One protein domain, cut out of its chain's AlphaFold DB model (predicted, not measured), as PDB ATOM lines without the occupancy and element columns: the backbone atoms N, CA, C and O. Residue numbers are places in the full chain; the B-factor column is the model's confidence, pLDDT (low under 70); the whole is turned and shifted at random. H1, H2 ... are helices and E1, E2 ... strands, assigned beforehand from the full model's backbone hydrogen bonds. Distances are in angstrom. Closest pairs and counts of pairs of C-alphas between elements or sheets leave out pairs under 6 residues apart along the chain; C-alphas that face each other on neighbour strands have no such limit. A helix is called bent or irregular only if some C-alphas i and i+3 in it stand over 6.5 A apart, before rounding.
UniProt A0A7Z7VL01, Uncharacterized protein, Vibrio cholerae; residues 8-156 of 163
ATOM      1  N   ILE A   8     182.169 140.790 160.887       91.81
ATOM      2  CA  ILE A   8     183.377 141.446 161.385       91.81
ATOM      3  C   ILE A   8     182.965 142.842 161.843       91.81
ATOM      4  O   ILE A   8     182.323 143.576 161.093       91.81
ATOM      5  N   SER A   9     183.313 143.205 163.072       92.31
ATOM      6  CA  SER A   9     182.936 144.488 163.678       92.31
ATOM      7  C   SER A   9     184.128 145.127 164.373       92.31
ATOM      8  O   SER A   9     184.909 144.422 165.003       92.31
ATOM      9  N   VAL A  10     184.263 146.449 164.262       93.12
ATOM     10  CA  VAL A  10     185.178 147.229 165.106       93.12
ATOM     11  C   VAL A  10     184.464 147.487 166.429       93.12
ATOM     12  O   VAL A  10     183.310 147.918 166.415       93.12
ATOM     13  N   ILE A  11     185.128 147.206 167.549       92.38
ATOM     14  CA  ILE A  11     184.562 147.378 168.892       92.38
ATOM     15  C   ILE A  11     185.329 148.451 169.682       92.38
ATOM     16  O   ILE A  11     186.537 148.610 169.476       92.38
ATOM     17  N   PRO A  12     184.660 149.207 170.572       87.00
ATOM     18  CA  PRO A  12     185.331 150.139 171.476       87.00
ATOM     19  C   PRO A  12     186.308 149.418 172.411       87.00
ATOM     20  O   PRO A  12     186.028 148.311 172.866       87.00
ATOM     21  N   SER A  13     187.421 150.067 172.763       82.00
ATOM     22  CA  SER A  13     188.435 149.504 173.672       82.00
ATOM     23  C   SER A  13     187.870 149.105 175.040       82.00
ATOM     24  O   SER A  13     188.256 148.084 175.598       82.00
ATOM     25  N   ASN A  14     186.908 149.875 175.557       77.44
ATOM     26  CA  ASN A  14     186.258 149.612 176.844       77.44
ATOM     27  C   ASN A  14     185.374 148.353 176.839       77.44
ATOM     28  O   ASN A  14     185.036 147.851 177.909       77.44
ATOM     29  N   ASP A  15     185.023 147.845 175.656       76.88
ATOM     30  CA  ASP A  15     184.160 146.673 175.486       76.88
ATOM     31  C   ASP A  15     184.969 145.396 175.197       76.88
ATOM     32  O   ASP A  15     184.401 144.317 175.003       76.88
ATOM     33  N   VAL A  16     186.304 145.491 175.179       78.44
ATOM     34  CA  VAL A  16     187.195 144.355 174.932       78.44
ATOM     35  C   VAL A  16     187.250 143.495 176.186       78.44
ATOM     36  O   VAL A  16     188.036 143.717 177.106       78.44
ATOM     37  N   THR A  17     186.391 142.484 176.218       75.25
ATOM     38  CA  THR A  17     186.385 141.460 177.259       75.25
ATOM     39  C   THR A  17     186.535 140.086 176.620       75.25
ATOM     40  O   THR A  17     185.851 139.748 175.657       75.25
ATOM     41  N   LEU A  18     187.457 139.285 177.157       79.69
ATOM     42  CA  LEU A  18     187.720 137.905 176.741       79.69
ATOM     43  C   LEU A  18     187.191 136.950 177.823       79.69
ATOM     44  O   LEU A  18     187.980 136.448 178.622       79.69
ATOM     45  N   PRO A  19     185.870 136.714 177.924       87.25
ATOM     46  CA  PRO A  19     185.340 135.799 178.925       87.25
ATOM     47  C   PRO A  19     185.763 134.357 178.627       87.25
ATOM     48  O   PRO A  19     185.964 133.964 177.476       87.25
ATOM     49  N   CYS A  20     185.832 133.532 179.669       89.00
ATOM     50  CA  CYS A  20     186.032 132.098 179.518       89.00
ATOM     51  C   CYS A  20     184.914 131.497 178.660       89.00
ATOM     52  O   CYS A  20     183.738 131.583 179.013       89.00
ATOM     53  N   ARG A  21     185.263 130.805 177.574       89.69
ATOM     54  CA  ARG A  21     184.264 130.217 176.666       89.69
ATOM     55  C   ARG A  21     183.497 129.035 177.253       89.69
ATOM     56  O   ARG A  21     182.481 128.648 176.692       89.69
ATOM     57  N   GLU A  22     183.976 128.450 178.349       88.88
ATOM     58  CA  GLU A  22     183.297 127.320 178.995       88.88
ATOM     59  C   GLU A  22     182.183 127.777 179.948       88.88
ATOM     60  O   GLU A  22     181.205 127.060 180.134       88.88
ATOM     61  N   CYS A  23     182.323 128.948 180.582       89.50
ATOM     62  CA  CYS A  23     181.412 129.373 181.653       89.50
ATOM     63  C   CYS A  23     180.998 130.853 181.618       89.50
ATOM     64  O   CYS A  23     180.200 131.271 182.450       89.50
ATOM     65  N   GLY A  24     181.546 131.656 180.703       88.88
ATOM     66  CA  GLY A  24     181.312 133.101 180.623       88.88
ATOM     67  C   GLY A  24     182.011 133.927 181.709       88.88
ATOM     68  O   GLY A  24     181.888 135.147 181.708       88.88
ATOM     69  N   GLY A  25     182.739 133.284 182.629       87.88
ATOM     70  CA  GLY A  25     183.433 133.948 183.730       87.88
ATOM     71  C   GLY A  25     184.600 134.821 183.280       87.88
ATOM     72  O   GLY A  25     185.175 134.620 182.206       87.88
ATOM     73  N   LEU A  26     184.987 135.762 184.141       87.12
ATOM     74  CA  LEU A  26     186.192 136.560 183.946       87.12
ATOM     75  C   LEU A  26     187.440 135.674 184.022       87.12
ATOM     76  O   LEU A  26     187.476 134.666 184.736       87.12
ATOM     77  N   VAL A  27     188.466 136.069 183.271       86.69
ATOM     78  CA  VAL A  27     189.778 135.422 183.271       86.69
ATOM     79  C   VAL A  27     190.859 136.424 183.635       86.69
ATOM     80  O   VAL A  27     190.742 137.614 183.339       86.69
ATOM     81  N   LYS A  28     191.933 135.933 184.246       83.56
ATOM     82  CA  LYS A  28     193.150 136.704 184.510       83.56
ATOM     83  C   LYS A  28     194.342 135.977 183.904       83.56
ATOM     84  O   LYS A  28     194.405 134.751 183.959       83.56
ATOM     85  N   GLY A  29     195.262 136.733 183.309       76.81
ATOM     86  CA  GLY A  29     196.526 136.183 182.827       76.81
ATOM     87  C   GLY A  29     197.363 135.677 183.994       76.81
ATOM     88  O   GLY A  29     197.482 136.369 185.003       76.81
ATOM     89  N   VAL A  30     197.894 134.463 183.859       70.25
ATOM     90  CA  VAL A  30     198.790 133.849 184.847       70.25
ATOM     91  C   VAL A  30     200.207 133.805 184.305       70.25
ATOM     92  O   VAL A  30     201.135 134.201 185.001       70.25
ATOM     93  N   ASP A  31     200.353 133.320 183.075       69.06
ATOM     94  CA  ASP A  31     201.641 133.089 182.432       69.06
ATOM     95  C   ASP A  31     201.475 133.118 180.908       69.06
ATOM     96  O   ASP A  31     200.369 132.906 180.395       69.06
ATOM     97  N   GLY A  32     202.550 133.371 180.171       64.50
ATOM     98  CA  GLY A  32     202.520 133.407 178.716       64.50
ATOM     99  C   GLY A  32     203.898 133.209 178.110       64.50
ATOM    100  O   GLY A  32     204.836 133.898 178.489       64.50
ATOM    101  N   ASP A  33     203.980 132.300 177.142       69.94
ATOM    102  CA  ASP A  33     205.216 131.928 176.464       69.94
ATOM    103  C   ASP A  33     205.046 131.929 174.941       69.94
ATOM    104  O   ASP A  33     203.959 131.713 174.388       69.94
ATOM    105  N   TRP A  34     206.172 132.133 174.263       60.53
ATOM    106  CA  TRP A  34     206.329 131.906 172.831       60.53
ATOM    107  C   TRP A  34     206.068 130.444 172.492       60.53
ATOM    108  O   TRP A  34     206.621 129.543 173.128       60.53
ATOM    109  N   LEU A  35     205.254 130.189 171.468       70.44
ATOM    110  CA  LEU A  35     204.993 128.827 171.024       70.44
ATOM    111  C   LEU A  35     205.270 128.706 169.535       70.44
ATOM    112  O   LEU A  35     204.631 129.367 168.732       70.44
ATOM    113  N   ASN A  36     206.154 127.791 169.149       60.00
ATOM    114  CA  ASN A  36     206.277 127.418 167.746       60.00
ATOM    115  C   ASN A  36     205.114 126.471 167.390       60.00
ATOM    116  O   ASN A  36     205.217 125.247 167.526       60.00
ATOM    117  N   LEU A  37     203.950 127.045 167.056       67.00
ATOM    118  CA  LEU A  37     202.759 126.287 166.674       67.00
ATOM    119  C   LEU A  37     202.755 126.041 165.165       67.00
ATOM    120  O   LEU A  37     202.296 126.879 164.390       67.00
ATOM    121  N   ASP A  38     203.164 124.845 164.747       68.12
ATOM    122  CA  ASP A  38     202.934 124.419 163.369       68.12
ATOM    123  C   ASP A  38     201.453 124.044 163.172       68.12
ATOM    124  O   ASP A  38     200.967 122.983 163.592       68.12
ATOM    125  N   VAL A  39     200.712 124.953 162.537       65.56
ATOM    126  CA  VAL A  39     199.333 124.726 162.073       65.56
ATOM    127  C   VAL A  39     199.279 124.104 160.668       65.56
ATOM    128  O   VAL A  39     198.197 123.957 160.102       65.56
ATOM    129  N   GLY A  40     200.424 123.681 160.124       61.62
ATOM    130  CA  GLY A  40     200.569 123.007 158.834       61.62
ATOM    131  C   GLY A  40     200.548 123.962 157.644       61.62
ATOM    132  O   GLY A  40     200.099 123.573 156.562       61.62
ATOM    133  N   LYS A  41     200.948 125.225 157.842       64.81
ATOM    134  CA  LYS A  41     200.794 126.300 156.851       64.81
ATOM    135  C   LYS A  41     202.063 127.151 156.751       64.81
ATOM    136  O   LYS A  41     202.433 127.778 157.740       64.81
ATOM    137  N   PRO A  42     202.707 127.228 155.572       63.53
ATOM    138  CA  PRO A  42     203.821 128.138 155.364       63.53
ATOM    139  C   PRO A  42     203.283 129.552 155.115       63.53
ATOM    140  O   PRO A  42     202.826 129.865 154.015       63.53
ATOM    141  N   ALA A  43     203.331 130.408 156.131       72.94
ATOM    142  CA  ALA A  43     203.142 131.848 155.990       72.94
ATOM    143  C   ALA A  43     204.320 132.566 156.649       72.94
ATOM    144  O   ALA A  43     204.834 132.103 157.662       72.94
ATOM    145  N   LYS A  44     204.762 133.669 156.041       83.31
ATOM    146  CA  LYS A  44     205.827 134.506 156.594       83.31
ATOM    147  C   LYS A  44     205.242 135.624 157.446       83.31
ATOM    148  O   LYS A  44     204.108 136.045 157.217       83.31
ATOM    149  N   GLY A  45     206.047 136.122 158.374       85.69
ATOM    150  CA  GLY A  45     205.705 137.176 159.320       85.69
ATOM    151  C   GLY A  45     204.483 136.851 160.161       85.69
ATOM    152  O   GLY A  45     203.605 137.698 160.341       85.69
ATOM    153  N   ILE A  46     204.427 135.610 160.635       88.81
ATOM    154  CA  ILE A  46     203.467 135.190 161.648       88.81
ATOM    155  C   ILE A  46     204.200 134.834 162.935       88.81
ATOM    156  O   ILE A  46     205.360 134.436 162.907       88.81
ATOM    157  N   GLY A  47     203.532 134.993 164.067       88.94
ATOM    158  CA  GLY A  47     204.053 134.608 165.374       88.94
ATOM    159  C   GLY A  47     202.939 133.997 166.204       88.94
ATOM    160  O   GLY A  47     201.792 134.434 166.113       88.94
ATOM    161  N   TRP A  48     203.264 132.987 167.000       89.38
ATOM    162  CA  TRP A  48     202.305 132.343 167.889       89.38
ATOM    163  C   TRP A  48     202.729 132.528 169.340       89.38
ATOM    164  O   TRP A  48     203.876 132.280 169.714       89.38
ATOM    165  N   SER A  49     201.777 132.928 170.176       88.69
ATOM    166  CA  SER A  49     201.943 132.911 171.625       88.69
ATOM    167  C   SER A  49     200.891 132.022 172.268       88.69
ATOM    168  O   SER A  49     199.780 131.837 171.757       88.69
ATOM    169  N   TYR A  50     201.261 131.444 173.401       88.06
ATOM    170  CA  TYR A  50     200.379 130.663 174.242       88.06
ATOM    171  C   TYR A  50     200.304 131.310 175.615       88.06
ATOM    172  O   TYR A  50     201.325 131.553 176.252       88.06
ATOM    173  N   SER A  51     199.088 131.565 176.087       87.06
ATOM    174  CA  SER A  51     198.855 132.125 177.414       87.06
ATOM    175  C   SER A  51     198.074 131.148 178.278       87.06
ATOM    176  O   SER A  51     197.044 130.601 177.867       87.06
ATOM    177  N   VAL A  52     198.549 130.967 179.505       88.81
ATOM    178  CA  VAL A  52     197.817 130.305 180.576       88.81
ATOM    179  C   VAL A  52     197.023 131.366 181.326       88.81
ATOM    180  O   VAL A  52     197.558 132.363 181.816       88.81
ATOM    181  N   MET A  53     195.720 131.138 181.418       88.06
ATOM    182  CA  MET A  53     194.760 132.046 182.030       88.06
ATOM    183  C   MET A  53     194.042 131.315 183.166       88.06
ATOM    184  O   MET A  53     193.729 130.130 183.041       88.06
ATOM    185  N   ASP A  54     193.707 132.004 184.248       89.38
ATOM    186  CA  ASP A  54     192.872 131.449 185.315       89.38
ATOM    187  C   ASP A  54     191.473 132.054 185.255       89.38
ATOM    188  O   ASP A  54     191.305 133.276 185.265       89.38
ATOM    189  N   CYS A  55     190.462 131.194 185.149       91.31
ATOM    190  CA  CYS A  55     189.066 131.591 185.199       91.31
ATOM    191  C   CYS A  55     188.525 131.437 186.619       91.31
ATOM    192  O   CYS A  55     188.564 130.345 187.187       91.31
ATOM    193  N   GLU A  56     187.889 132.487 187.136       89.69
ATOM    194  CA  GLU A  56     187.375 132.526 188.513       89.69
ATOM    195  C   GLU A  56     186.317 131.446 188.823       89.69
ATOM    196  O   GLU A  56     186.059 131.147 189.988       89.69
ATOM    197  N   HIS A  57     185.694 130.845 187.803       91.81
ATOM    198  CA  HIS A  57     184.654 129.826 187.981       91.81
ATOM    199  C   HIS A  57     185.104 128.408 187.657       91.81
ATOM    200  O   HIS A  57     184.643 127.460 188.291       91.81
ATOM    201  N   CYS A  58     185.959 128.233 186.650       90.88
ATOM    202  CA  CYS A  58     186.309 126.902 186.164       90.88
ATOM    203  C   CYS A  58     187.810 126.590 186.236       90.88
ATOM    204  O   CYS A  58     188.196 125.490 185.834       90.88
ATOM    205  N   GLY A  59     188.624 127.501 186.768       89.44
ATOM    206  CA  GLY A  59     190.068 127.350 186.931       89.44
ATOM    207  C   GLY A  59     190.828 127.559 185.625       89.44
ATOM    208  O   GLY A  59     190.406 128.328 184.759       89.44
ATOM    209  N   THR A  60     191.930 126.828 185.465       91.00
ATOM    210  CA  THR A  60     192.868 126.998 184.354       91.00
ATOM    211  C   THR A  60     192.204 126.873 182.983       91.00
ATOM    212  O   THR A  60     191.468 125.927 182.689       91.00
ATOM    213  N   THR A  61     192.518 127.836 182.129       92.94
ATOM    214  CA  THR A  61     192.142 127.935 180.723       92.94
ATOM    215  C   THR A  61     193.352 128.389 179.921       92.94
ATOM    216  O   THR A  61     194.369 128.809 180.470       92.94
ATOM    217  N   TYR A  62     193.247 128.280 178.609       92.12
ATOM    218  CA  TYR A  62     194.352 128.520 177.704       92.12
ATOM    219  C   TYR A  62     193.911 129.434 176.569       92.12
ATOM    220  O   TYR A  62     192.727 129.464 176.212       92.12
ATOM    221  N   MET A  63     194.869 130.145 175.993       91.75
ATOM    222  CA  MET A  63     194.673 131.021 174.848       91.75
ATOM    223  C   MET A  63     195.831 130.837 173.869       91.75
ATOM    224  O   MET A  63     196.980 130.754 174.294       91.75
ATOM    225  N   PHE A  64     195.529 130.754 172.575       92.06
ATOM    226  CA  PHE A  64     196.530 130.937 171.523       92.06
ATOM    227  C   PHE A  64     196.325 132.303 170.904       92.06
ATOM    228  O   PHE A  64     195.184 132.661 170.614       92.06
ATOM    229  N   ASN A  65     197.404 133.029 170.648       91.94
ATOM    230  CA  ASN A  65     197.337 134.245 169.858       91.94
ATOM    231  C   ASN A  65     198.150 134.077 168.584       91.94
ATOM    232  O   ASN A  65     199.284 133.603 168.625       91.94
ATOM    233  N   LEU A  66     197.545 134.460 167.466       92.81
ATOM    234  CA  LEU A  66     198.200 134.570 166.173       92.81
ATOM    235  C   LEU A  66     198.518 136.032 165.928       92.81
ATOM    236  O   LEU A  66     197.594 136.829 165.769       92.81
ATOM    237  N   ALA A  67     199.794 136.362 165.821       92.25
ATOM    238  CA  ALA A  67     200.218 137.626 165.269       92.25
ATOM    239  C   ALA A  67     200.551 137.511 163.789       92.25
ATOM    240  O   ALA A  67     201.083 136.499 163.336       92.25
ATOM    241  N   VAL A  68     200.249 138.569 163.046       92.00
ATOM    242  CA  VAL A  68     200.507 138.684 161.614       92.00
ATOM    243  C   VAL A  68     200.974 140.102 161.321       92.00
ATOM    244  O   VAL A  68     200.324 141.055 161.748       92.00
ATOM    245  N   VAL A  69     202.055 140.253 160.558       91.31
ATOM    246  CA  VAL A  69     202.436 141.536 159.944       91.31
ATOM    247  C   VAL A  69     202.056 141.565 158.472       91.31
ATOM    248  O   VAL A  69     202.072 140.537 157.795       91.31
ATOM    249  N   GLU A  70     201.726 142.750 157.968       88.88
ATOM    250  CA  GLU A  70     201.330 142.945 156.570       88.88
ATOM    251  C   GLU A  70     202.484 142.705 155.585       88.88
ATOM    252  O   GLU A  70     202.276 142.098 154.534       88.88
ATOM    253  N   GLN A  71     203.704 143.150 155.914       86.75
ATOM    254  CA  GLN A  71     204.859 143.103 155.011       86.75
ATOM    255  C   GLN A  71     205.997 142.267 155.615       86.75
ATOM    256  O   GLN A  71     206.988 142.815 156.104       86.75
ATOM    257  N   PRO A  72     205.879 140.927 155.592       82.38
ATOM    258  CA  PRO A  72     206.828 140.055 156.268       82.38
ATOM    259  C   PRO A  72     208.235 140.161 155.662       82.38
ATOM    260  O   PRO A  72     208.425 139.899 154.472       82.38
ATOM    261  N   LEU A  73     209.219 140.521 156.491       76.50
ATOM    262  CA  LEU A  73     210.649 140.449 156.162       76.50
ATOM    263  C   LEU A  73     211.242 139.099 156.587       76.50
ATOM    264  O   LEU A  73     212.024 138.504 155.846       76.50
ATOM    265  N   ASP A  74     210.780 138.594 157.730       75.44
ATOM    266  CA  ASP A  74     211.180 137.326 158.332       75.44
ATOM    267  C   ASP A  74     210.066 136.274 158.227       75.44
ATOM    268  O   ASP A  74     208.900 136.580 157.958       75.44
ATOM    269  N   GLU A  75     210.421 134.999 158.408       74.75
ATOM    270  CA  GLU A  75     209.436 133.910 158.425       74.75
ATOM    271  C   GLU A  75     208.577 133.950 159.692       74.75
ATOM    272  O   GLU A  75     207.355 133.838 159.607       74.75
ATOM    273  N   GLU A  76     209.205 134.209 160.835       79.44
ATOM    274  CA  GLU A  76     208.573 134.300 162.148       79.44
ATOM    275  C   GLU A  76     208.775 135.704 162.731       79.44
ATOM    276  O   GLU A  76     209.836 136.302 162.555       79.44
ATOM    277  N   ILE A  77     207.762 136.233 163.422       78.44
ATOM    278  CA  ILE A  77     207.871 137.482 164.192       78.44
ATOM    279  C   ILE A  77     207.738 137.217 165.686       78.44
ATOM    280  O   ILE A  77     206.905 136.422 166.122       78.44
ATOM    281  N   ALA A  78     208.496 137.975 166.474       75.31
ATOM    282  CA  ALA A  78     208.323 138.047 167.917       75.31
ATOM    283  C   ALA A  78     207.470 139.289 168.263       75.31
ATOM    284  O   ALA A  78     207.898 140.429 168.092       75.31
ATOM    285  N   ILE A  79     206.222 139.056 168.683       72.50
ATOM    286  CA  ILE A  79     205.201 140.055 169.106       72.50
ATOM    287  C   ILE A  79     205.728 140.951 170.230       72.50
ATOM    288  O   ILE A  79     205.370 142.120 170.284       72.50
ATOM    289  N   ASP A  80     206.588 140.438 171.109       70.62
ATOM    290  CA  ASP A  80     207.164 141.198 172.227       70.62
ATOM    291  C   ASP A  80     208.090 142.327 171.770       70.62
ATOM    292  O   ASP A  80     208.243 143.297 172.503       70.62
ATOM    293  N   ASN A  81     208.628 142.262 170.550       71.69
ATOM    294  CA  ASN A  81     209.416 143.343 169.956       71.69
ATOM    295  C   ASN A  81     208.549 144.500 169.413       71.69
ATOM    296  O   ASN A  81     209.087 145.490 168.915       71.69
ATOM    297  N   CYS A  82     207.217 144.389 169.455       70.31
ATOM    298  CA  CYS A  82     206.302 145.465 169.078       70.31
ATOM    299  C   CYS A  82     206.043 146.378 170.288       70.31
ATOM    300  O   CYS A  82     205.146 146.122 171.094       70.31
ATOM    301  N   HIS A  83     206.820 147.456 170.413       69.88
ATOM    302  CA  HIS A  83     206.696 148.402 171.531       69.88
ATOM    303  C   HIS A  83     205.999 149.718 171.169       69.88
ATOM    304  O   HIS A  83     205.354 150.300 172.040       69.88
ATOM    305  N   ASP A  84     206.069 150.151 169.906       86.00
ATOM    306  CA  ASP A  84     205.549 151.447 169.460       86.00
ATOM    307  C   ASP A  84     204.613 151.306 168.249       86.00
ATOM    308  O   ASP A  84     204.883 150.552 167.311       86.00
ATOM    309  N   PHE A  85     203.513 152.065 168.266       90.94
ATOM    310  CA  PHE A  85     202.532 152.154 167.182       90.94
ATOM    311  C   PHE A  85     201.845 153.527 167.168       90.94
ATOM    312  O   PHE A  85     201.724 154.187 168.200       90.94
ATOM    313  N   GLU A  86     201.358 153.958 166.003       93.31
ATOM    314  CA  GLU A  86     200.683 155.255 165.842       93.31
ATOM    315  C   GLU A  86     199.229 155.220 166.322       93.31
ATOM    316  O   GLU A  86     198.726 156.171 166.921       93.31
ATOM    317  N   SER A  87     198.527 154.127 166.024       92.12
ATOM    318  CA  SER A  87     197.135 153.934 166.426       92.12
ATOM    319  C   SER A  87     196.771 152.456 166.490       92.12
ATOM    320  O   SER A  87     197.485 151.597 165.971       92.12
ATOM    321  N   GLU A  88     195.638 152.161 167.121       93.69
ATOM    322  CA  GLU A  88     195.115 150.805 167.235       93.69
ATOM    323  C   GLU A  88     193.597 150.757 167.074       93.69
ATOM    324  O   GLU A  88     192.888 151.744 167.294       93.69
ATOM    325  N   ARG A  89     193.086 149.572 166.734       93.38
ATOM    326  CA  ARG A  89     191.663 149.251 166.850       93.38
ATOM    327  C   ARG A  89     191.451 147.817 167.303       93.38
ATOM    328  O   ARG A  89     192.259 146.932 167.031       93.38
ATOM    329  N   PHE A  90     190.301 147.587 167.919       94.25
ATOM    330  CA  PHE A  90     189.856 146.259 168.308       94.25
ATOM    331  C   PHE A  90     188.789 145.768 167.345       94.25
ATOM    332  O   PHE A  90     187.887 146.511 166.949       94.25
ATOM    333  N   VAL A  91     188.899 144.506 166.957       93.25
ATOM    334  CA  VAL A  91     187.996 143.856 166.016       93.25
ATOM    335  C   VAL A  91     187.446 142.575 166.615       93.25
ATOM    336  O   VAL A  91     188.117 141.858 167.348       93.25
ATOM    337  N   GLN A  92     186.198 142.279 166.284       93.69
ATOM    338  CA  GLN A  92     185.516 141.064 166.686       93.69
ATOM    339  C   GLN A  92     184.988 140.353 165.447       93.69
ATOM    340  O   GLN A  92     184.216 140.930 164.674       93.69
ATOM    341  N   PHE A  93     185.372 139.090 165.306       93.69
ATOM    342  CA  PHE A  93     184.942 138.181 164.254       93.69
ATOM    343  C   PHE A  93     183.967 137.168 164.836       93.69
ATOM    344  O   PHE A  93     184.256 136.573 165.876       93.69
ATOM    345  N   LYS A  94     182.834 136.940 164.169       93.25
ATOM    346  CA  LYS A  94     181.859 135.920 164.578       93.25
ATOM    347  C   LYS A  94     181.685 134.852 163.508       93.25
ATOM    348  O   LYS A  94     181.570 135.187 162.330       93.25
ATOM    349  N   LYS A  95     181.626 133.585 163.925       92.75
ATOM    350  CA  LYS A  95     181.259 132.429 163.096       92.75
ATOM    351  C   LYS A  95     180.430 131.439 163.917       92.75
ATOM    352  O   LYS A  95     180.981 130.707 164.737       92.75
ATOM    353  N   GLY A  96     179.114 131.423 163.724       90.56
ATOM    354  CA  GLY A  96     178.193 130.756 164.649       90.56
ATOM    355  C   GLY A  96     178.416 131.251 166.083       90.56
ATOM    356  O   GLY A  96     178.464 132.456 166.324       90.56
ATOM    357  N   ASP A  97     178.642 130.323 167.012       87.56
ATOM    358  CA  ASP A  97     178.921 130.631 168.424       87.56
ATOM    359  C   ASP A  97     180.395 130.984 168.697       87.56
ATOM    360  O   ASP A  97     180.786 131.287 169.828       87.56
ATOM    361  N   ILE A  98     181.252 130.937 167.674       90.00
ATOM    362  CA  ILE A  98     182.671 131.254 167.807       90.00
ATOM    363  C   ILE A  98     182.849 132.760 167.666       90.00
ATOM    364  O   ILE A  98     182.489 133.352 166.651       90.00
ATOM    365  N   THR A  99     183.476 133.361 168.673       91.19
ATOM    366  CA  THR A  99     183.986 134.730 168.607       91.19
ATOM    367  C   THR A  99     185.508 134.697 168.615       91.19
ATOM    368  O   THR A  99     186.095 133.976 169.416       91.19
ATOM    369  N   ILE A 100     186.161 135.446 167.733       93.38
ATOM    370  CA  ILE A 100     187.603 135.717 167.787       93.38
ATOM    371  C   ILE A 100     187.752 137.217 167.982       93.38
ATOM    372  O   ILE A 100     187.111 137.998 167.278       93.38
ATOM    373  N   LEU A 101     188.563 137.605 168.958       93.62
ATOM    374  CA  LEU A 101     188.921 138.997 169.169       93.62
ATOM    375  C   LEU A 101     190.285 139.244 168.553       93.62
ATOM    376  O   LEU A 101     191.155 138.376 168.593       93.62
ATOM    377  N   GLY A 102     190.438 140.413 167.953       93.81
ATOM    378  CA  GLY A 102     191.696 140.866 167.409       93.81
ATOM    379  C   GLY A 102     192.012 142.285 167.836       93.81
ATOM    380  O   GLY A 102     191.116 143.097 168.079       93.81
ATOM    381  N   ARG A 103     193.303 142.568 167.888       93.44
ATOM    382  CA  ARG A 103     193.872 143.898 168.048       93.44
ATOM    383  C   ARG A 103     194.715 144.176 166.818       93.44
ATOM    384  O   ARG A 103     195.540 143.357 166.443       93.44
ATOM    385  N   GLU A 104     194.454 145.293 166.160       93.00
ATOM    386  CA  GLU A 104     195.160 145.711 164.953       93.00
ATOM    387  C   GLU A 104     195.873 147.029 165.249       93.00
ATOM    388  O   GLU A 104     195.225 148.006 165.634       93.00
ATOM    389  N   TRP A 105     197.189 147.041 165.073       92.69
ATOM    390  CA  TRP A 105     198.061 148.196 165.238       92.69
ATOM    391  C   TRP A 105     198.503 148.732 163.881       92.69
ATOM    392  O   TRP A 105     198.809 147.960 162.970       92.69
ATOM    393  N   PHE A 106     198.570 150.056 163.770       91.88
ATOM    394  CA  PHE A 106     198.962 150.770 162.556       91.88
ATOM    395  C   PHE A 106     200.216 151.604 162.808       91.88
ATOM    396  O   PHE A 106     200.350 152.211 163.874       91.88
ATOM    397  N   GLY A 107     201.112 151.648 161.820       90.19
ATOM    398  CA  GLY A 107     202.386 152.363 161.918       90.19
ATOM    399  C   GLY A 107     203.286 151.767 163.000       90.19
ATOM    400  O   GLY A 107     203.753 152.477 163.885       90.19
ATOM    401  N   VAL A 108     203.462 150.446 162.975       89.00
ATOM    402  CA  VAL A 108     204.193 149.696 163.999       89.00
ATOM    403  C   VAL A 108     205.692 149.826 163.784       89.00
ATOM    404  O   VAL A 108     206.184 149.696 162.660       89.00
ATOM    405  N   VAL A 109     206.431 150.017 164.873       88.00
ATOM    406  CA  VAL A 109     207.891 149.940 164.879       88.00
ATOM    407  C   VAL A 109     208.317 148.782 165.770       88.00
ATOM    408  O   VAL A 109     208.184 148.824 166.994       88.00
ATOM    409  N   PHE A 110     208.861 147.745 165.139       82.06
ATOM    410  CA  PHE A 110     209.529 146.661 165.833       82.06
ATOM    411  C   PHE A 110     210.915 147.124 166.244       82.06
ATOM    412  O   PHE A 110     211.770 147.411 165.404       82.06
ATOM    413  N   SER A 111     211.143 147.179 167.546       76.75
ATOM    414  CA  SER A 111     212.454 147.444 168.113       76.75
ATOM    415  C   SER A 111     212.631 146.538 169.317       76.75
ATOM    416  O   SER A 111     211.715 146.375 170.112       76.75
ATOM    417  N   ASN A 112     213.798 145.917 169.457       67.75
ATOM    418  CA  ASN A 112     214.158 145.270 170.707       67.75
ATOM    419  C   ASN A 112     215.318 146.061 171.308       67.75
ATOM    420  O   ASN A 112     216.433 145.949 170.806       67.75
ATOM    421  N   PRO A 113     215.109 146.845 172.374       60.56
ATOM    422  CA  PRO A 113     216.192 147.605 172.996       60.56
ATOM    423  C   PRO A 113     217.290 146.712 173.607       60.56
ATOM    424  O   PRO A 113     218.364 147.208 173.941       60.56
ATOM    425  N   LEU A 114     217.038 145.406 173.754       64.44
ATOM    426  CA  LEU A 114     218.005 144.392 174.185       64.44
ATOM    427  C   LEU A 114     218.616 143.604 173.008       64.44
ATOM    428  O   LEU A 114     219.583 142.869 173.207       64.44
ATOM    429  N   GLY A 115     218.069 143.742 171.796       61.19
ATOM    430  CA  GLY A 115     218.543 143.099 170.573       61.19
ATOM    431  C   GLY A 115     219.324 144.071 169.687       61.19
ATOM    432  O   GLY A 115     218.899 145.191 169.442       61.19
ATOM    433  N   ASN A 116     220.469 143.642 169.152       62.00
ATOM    434  CA  ASN A 116     221.262 144.443 168.210       62.00
ATOM    435  C   ASN A 116     220.701 144.355 166.777       62.00
ATOM    436  O   ASN A 116     221.405 143.901 165.873       62.00
ATOM    437  N   PHE A 117     219.444 144.742 166.553       69.88
ATOM    438  CA  PHE A 117     218.897 144.857 165.199       69.88
ATOM    439  C   PHE A 117     218.322 146.246 164.942       69.88
ATOM    440  O   PHE A 117     217.802 146.903 165.840       69.88
ATOM    441  N   GLU A 118     218.454 146.689 163.692       75.88
ATOM    442  CA  GLU A 118     217.885 147.952 163.230       75.88
ATOM    443  C   GLU A 118     216.357 147.910 163.351       75.88
ATOM    444  O   GLU A 118     215.756 146.910 162.940       75.88
ATOM    445  N   PRO A 119     215.716 148.970 163.878       82.75
ATOM    446  CA  PRO A 119     214.267 149.034 163.968       82.75
ATOM    447  C   PRO A 119     213.601 148.768 162.618       82.75
ATOM    448  O   PRO A 119     214.002 149.316 161.589       82.75
ATOM    449  N   GLN A 120     212.556 147.947 162.628       82.25
ATOM    450  CA  GLN A 120     211.805 147.600 161.427       82.25
ATOM    451  C   GLN A 120     210.402 148.189 161.502       82.25
ATOM    452  O   GLN A 120     209.659 147.939 162.451       82.25
ATOM    453  N   SER A 121     210.018 148.956 160.488       86.88
ATOM    454  CA  SER A 121     208.670 149.517 160.402       86.88
ATOM    455  C   SER A 121     207.739 148.577 159.641       86.88
ATOM    456  O   SER A 121     208.084 148.083 158.568       86.88
ATOM    457  N   GLN A 122     206.545 148.364 160.185       86.56
ATOM    458  CA  GLN A 122     205.472 147.582 159.580       86.56
ATOM    459  C   GLN A 122     204.215 148.456 159.512       86.56
ATOM    460  O   GLN A 122     203.824 149.026 160.533       86.56
ATOM    461  N   PRO A 123     203.552 148.593 158.348       88.88
ATOM    462  CA  PRO A 123     202.374 149.450 158.265       88.88
ATOM    463  C   PRO A 123     201.229 148.928 159.136       88.88
ATOM    464  O   PRO A 123     200.551 149.725 159.784       88.88
ATOM    465  N   VAL A 124     201.055 147.602 159.192       90.69
ATOM    466  CA  VAL A 124     200.057 146.938 160.033       90.69
ATOM    467  C   VAL A 124     200.634 145.689 160.694       90.69
ATOM    468  O   VAL A 124     201.304 144.872 160.055       90.69
ATOM    469  N   MET A 125     200.289 145.517 161.968       92.62
ATOM    470  CA  MET A 125     200.368 144.256 162.694       92.62
ATOM    471  C   MET A 125     198.996 143.950 163.291       92.62
ATOM    472  O   MET A 125     198.310 144.855 163.762       92.62
ATOM    473  N   ALA A 126     198.593 142.687 163.316       93.38
ATOM    474  CA  ALA A 126     197.423 142.258 164.068       93.38
ATOM    475  C   ALA A 126     197.758 141.085 164.977       93.38
ATOM    476  O   ALA A 126     198.554 140.235 164.593       93.38
ATOM    477  N   GLU A 127     197.107 141.012 166.132       93.69
ATOM    478  CA  GLU A 127     197.072 139.849 167.016       93.69
ATOM    479  C   GLU A 127     195.627 139.356 167.143       93.69
ATOM    480  O   GLU A 127     194.718 140.154 167.367       93.69
ATOM    481  N   TYR A 128     195.407 138.049 167.005       93.81
ATOM    482  CA  TYR A 128     194.093 137.410 167.080       93.81
ATOM    483  C   TYR A 128     194.072 136.309 168.136       93.81
ATOM    484  O   TYR A 128     194.857 135.366 168.060       93.81
ATOM    485  N   SER A 129     193.129 136.388 169.072       93.19
ATOM    486  CA  SER A 129     193.049 135.498 170.232       93.19
ATOM    487  C   SER A 129     192.029 134.370 170.046       93.19
ATOM    488  O   SER A 129     190.814 134.582 169.937       93.19
ATOM    489  N   PHE A 130     192.522 133.137 170.096       92.69
ATOM    490  CA  PHE A 130     191.747 131.907 170.200       92.69
ATOM    491  C   PHE A 130     191.641 131.514 171.672       92.69
ATOM    492  O   PHE A 130     192.646 131.224 172.312       92.69
ATOM    493  N   GLY A 131     190.425 131.477 172.218       91.25
ATOM    494  CA  GLY A 131     190.182 131.234 173.646       91.25
ATOM    495  C   GLY A 131     189.604 132.456 174.363       91.25
ATOM    496  O   GLY A 131     189.027 133.315 173.685       91.25
ATOM    497  N   PRO A 132     189.661 132.500 175.706       92.00
ATOM    498  CA  PRO A 132     190.178 131.470 176.616       92.00
ATOM    499  C   PRO A 132     189.269 130.233 176.708       92.00
ATOM    500  O   PRO A 132     188.050 130.368 176.848       92.00
ATOM    501  N   LEU A 133     189.829 129.020 176.657       92.12
ATOM    502  CA  LEU A 133     189.071 127.767 176.838       92.12
ATOM    503  C   LEU A 133     189.932 126.634 177.427       92.12
ATOM    504  O   LEU A 133     191.156 126.725 177.446       92.12
ATOM    505  N   LYS A 134     189.312 125.563 177.941       91.44
ATOM    506  CA  LYS A 134     190.033 124.507 178.690       91.44
ATOM    507  C   LYS A 134     190.792 123.504 177.825       91.44
ATOM    508  O   LYS A 134     191.785 122.932 178.257       91.44
ATOM    509  N   SER A 135     190.292 123.224 176.629       91.62
ATOM    510  CA  SER A 135     190.853 122.196 175.754       91.62
ATOM    511  C   SER A 135     191.879 122.778 174.781       91.62
ATOM    512  O   SER A 135     191.520 123.397 173.786       91.62
ATOM    513  N   GLN A 136     193.165 122.507 175.003       88.88
ATOM    514  CA  GLN A 136     194.212 122.896 174.048       88.88
ATOM    515  C   GLN A 136     193.989 122.303 172.644       88.88
ATOM    516  O   GLN A 136     194.288 122.955 171.648       88.88
ATOM    517  N   ALA A 137     193.400 121.104 172.546       90.38
ATOM    518  CA  ALA A 137     193.032 120.510 171.260       90.38
ATOM    519  C   ALA A 137     191.998 121.374 170.519       90.38
ATOM    520  O   ALA A 137     192.231 121.752 169.377       90.38
ATOM    521  N   ARG A 138     190.922 121.796 171.201       92.38
ATOM    522  CA  ARG A 138     189.924 122.705 170.608       92.38
ATOM    523  C   ARG A 138     190.524 124.061 170.233       92.38
ATOM    524  O   ARG A 138     190.095 124.649 169.248       92.38
ATOM    525  N   LEU A 139     191.499 124.571 170.992       91.19
ATOM    526  CA  LEU A 139     192.229 125.785 170.606       91.19
ATOM    527  C   LEU A 139     192.999 125.596 169.308       91.19
ATOM    528  O   LEU A 139     192.930 126.458 168.438       91.19
ATOM    529  N   LYS A 140     193.703 124.469 169.172       89.75
ATOM    530  CA  LYS A 140     194.443 124.142 167.956       89.75
ATOM    531  C   LYS A 140     193.505 123.989 166.759       89.75
ATOM    532  O   LYS A 140     193.810 124.529 165.700       89.75
ATOM    533  N   ASP A 141     192.360 123.335 166.938       91.69
ATOM    534  CA  ASP A 141     191.354 123.177 165.883       91.69
ATOM    535  C   ASP A 141     190.808 124.540 165.425       91.69
ATOM    536  O   ASP A 141     190.731 124.811 164.228       91.69
ATOM    537  N   LEU A 142     190.491 125.437 166.371       92.25
ATOM    538  CA  LEU A 142     190.073 126.809 166.060       92.25
ATOM    539  C   LEU A 142     191.179 127.584 165.335       92.25
ATOM    540  O   LEU A 142     190.914 128.224 164.320       92.25
ATOM    541  N   ALA A 143     192.415 127.515 165.831       91.44
ATOM    542  CA  ALA A 143     193.564 128.146 165.196       91.44
ATOM    543  C   ALA A 143     193.697 127.682 163.738       91.44
ATOM    544  O   ALA A 143     193.679 128.507 162.825       91.44
ATOM    545  N   GLN A 144     193.715 126.371 163.494       90.81
ATOM    546  CA  GLN A 144     193.795 125.799 162.148       90.81
ATOM    547  C   GLN A 144     192.630 126.223 161.248       90.81
ATOM    548  O   GLN A 144     192.835 126.482 160.063       90.81
ATOM    549  N   GLN A 145     191.419 126.320 161.797       91.25
ATOM    550  CA  GLN A 145     190.227 126.682 161.034       91.25
ATOM    551  C   GLN A 145     190.259 128.124 160.506       91.25
ATOM    552  O   GLN A 145     189.774 128.373 159.402       91.25
ATOM    553  N   PHE A 146     190.786 129.079 161.280       92.25
ATOM    554  CA  PHE A 146     190.658 130.510 160.961       92.25
ATOM    555  C   PHE A 146     191.964 131.200 160.555       92.25
ATOM    556  O   PHE A 146     191.898 132.309 160.023       92.25
ATOM    557  N   THR A 147     193.126 130.568 160.762       91.25
ATOM    558  CA  THR A 147     194.445 131.172 160.492       91.25
ATOM    559  C   THR A 147     194.543 131.755 159.083       91.25
ATOM    560  O   THR A 147     194.866 132.930 158.945       91.25
ATOM    561  N   ASP A 148     194.181 130.998 158.042       89.12
ATOM    562  CA  ASP A 148     194.316 131.454 156.650       89.12
ATOM    563  C   ASP A 148     193.521 132.749 156.387       89.12
ATOM    564  O   ASP A 148     194.020 133.684 155.758       89.12
ATOM    565  N   ALA A 149     192.296 132.841 156.911       90.50
ATOM    566  CA  ALA A 149     191.447 134.019 156.737       90.50
ATOM    567  C   ALA A 149     191.986 135.241 157.496       90.50
ATOM    568  O   ALA A 149     191.897 136.365 157.001       90.50
ATOM    569  N   LEU A 150     192.548 135.021 158.686       92.62
ATOM    570  CA  LEU A 150     193.128 136.071 159.520       92.62
ATOM    571  C   LEU A 150     194.458 136.583 158.954       92.62
ATOM    572  O   LEU A 150     194.686 137.791 158.953       92.62
ATOM    573  N   ILE A 151     195.288 135.702 158.389       90.75
ATOM    574  CA  ILE A 151     196.498 136.091 157.656       90.75
ATOM    575  C   ILE A 151     196.123 136.924 156.431       90.75
ATOM    576  O   ILE A 151     196.615 138.039 156.268       90.75
ATOM    577  N   CYS A 152     195.195 136.429 155.603       87.81
ATOM    578  CA  CYS A 152     194.773 137.126 154.385       87.81
ATOM    579  C   CYS A 152     194.179 138.511 154.660       87.81
ATOM    580  O   CYS A 152     194.260 139.389 153.805       87.81
ATOM    581  N   ARG A 153     193.579 138.717 155.836       88.75
ATOM    582  CA  ARG A 153     193.045 140.016 156.249       88.75
ATOM    583  C   ARG A 153     194.132 141.070 156.443       88.75
ATOM    584  O   ARG A 153     193.870 142.238 156.180       88.75
ATOM    585  N   VAL A 154     195.295 140.670 156.948       89.62
ATOM    586  CA  VAL A 154     196.400 141.592 157.238       89.62
ATOM    587  C   VAL A 154     197.310 141.720 156.025       89.62
ATOM    588  O   VAL A 154     197.677 142.822 155.655       89.62
ATOM    589  N   GLN A 155     197.625 140.607 155.368       87.75
ATOM    590  CA  GLN A 155     198.584 140.535 154.262       87.75
ATOM    591  C   GLN A 155     197.939 140.679 152.878       87.75
ATOM    592  O   GLN A 155     198.414 140.053 151.930       87.75
ATOM    593  N   VAL A 156     196.822 141.409 152.768       70.81
ATOM    594  CA  VAL A 156     195.969 141.479 151.564       70.81
ATOM    595  C   VAL A 156     196.806 141.444 150.270       70.81
ATOM    596  O   VAL A 156     197.517 142.385 149.946       70.81
TER     597      VAL A 156
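AT A GLANCE: This is residues 8 to 156 of the 163 residues of an uncharacterized protein of Vibrio cholerae (UniProt A0A7Z7VL01). One twisted sheet of eight strands curls round a single helix, H1, which packs on E4 and E8. Two antiparallel runs of three strands, E2 E3 E4 and E6 E7 E8, are joined side by side through E4 and E8, with the short edge strands E1 beside E6 and E5 beside E7. The 149 printed residues hold the named elements E1 E2 E3 E4 E5 E6 E7 E8 H1 in that order; the neighbour pairs of this branched sheet are antiparallel, and the class is mixed. The whole is compact, with a radius of gyration of the C-alphas of 15.2 A and spans of 45 by 33 by 31 A.

HOW THE PARTS SIT: E1, residues 8 to 11, is an edge strand antiparallel to E6, residues 87 to 95; N 9 and O 92 are 2.9 A apart. E2, residues 27 to 34, bends by 63 degrees at residue 30 and forms a hairpin with E3, residues 46 to 55, with N 33 and O 50 at 2.9 A. E3 forms a hairpin with E4, residues 59 to 69, with N 51 and O 63 at 2.9 A; E2, E3 and E4 are a meander, each strand the antiparallel neighbour of the one before. E7, residues 98 to 110, has E6 and the edge strand E5, residues 82 to 84, on one side and E8, residues 120 to 133, on the other side. E6, E7 and E8 are a second meander, with N 91 and O 102 at 2.9 A and N 105 and O 125 at 2.8 A; N 109 and O 84, between E7 and E5, are 2.9 A apart. E7 bends by 87 degrees at residue 107 and E8 by 81 degrees at residue 123. E8 and E4 are antiparallel neighbours, with N 66 and O 128 at 2.9 A. H1, residues 136 to 154, is on the sheet; its closest C-alphas to E4 are those of Ile 151 and Val 68, 6.2 A, and to E8 those of Leu 139 and Phe 130, 6.2 A. In H1, 12 of 15 O i to N i+4 pairs are within hydrogen-bond range.

IN THESE COORDINATES: E1 begins at C-alpha 8 (183.377, 141.446, 161.385) and is 9.6 A long. E2 measures 19.9 A, E3 27.8 A, E4 32.9 A, E5 6.0 A, E6 26.9 A, E7 31.0 A and E8 33.9 A. H1, 25.2 A, ends at C-alpha 154 (196.400, 141.592, 157.238); it is irregular, with C-alphas 145 and 148 7.7 A apart, and has a kink of 48 degrees near residue 146.

THE WHOLE: The C-alphas farthest apart, Gly 96 and Asn 116, are 45.3 A apart. The printed part has no cut; the long links are E1 to E2, E2 to E3 and E4 to E5. The mean pLDDT of the printed part is 84.9, with residues 31 to 34, 36 to 42, 83 and 112 to 117 under 70.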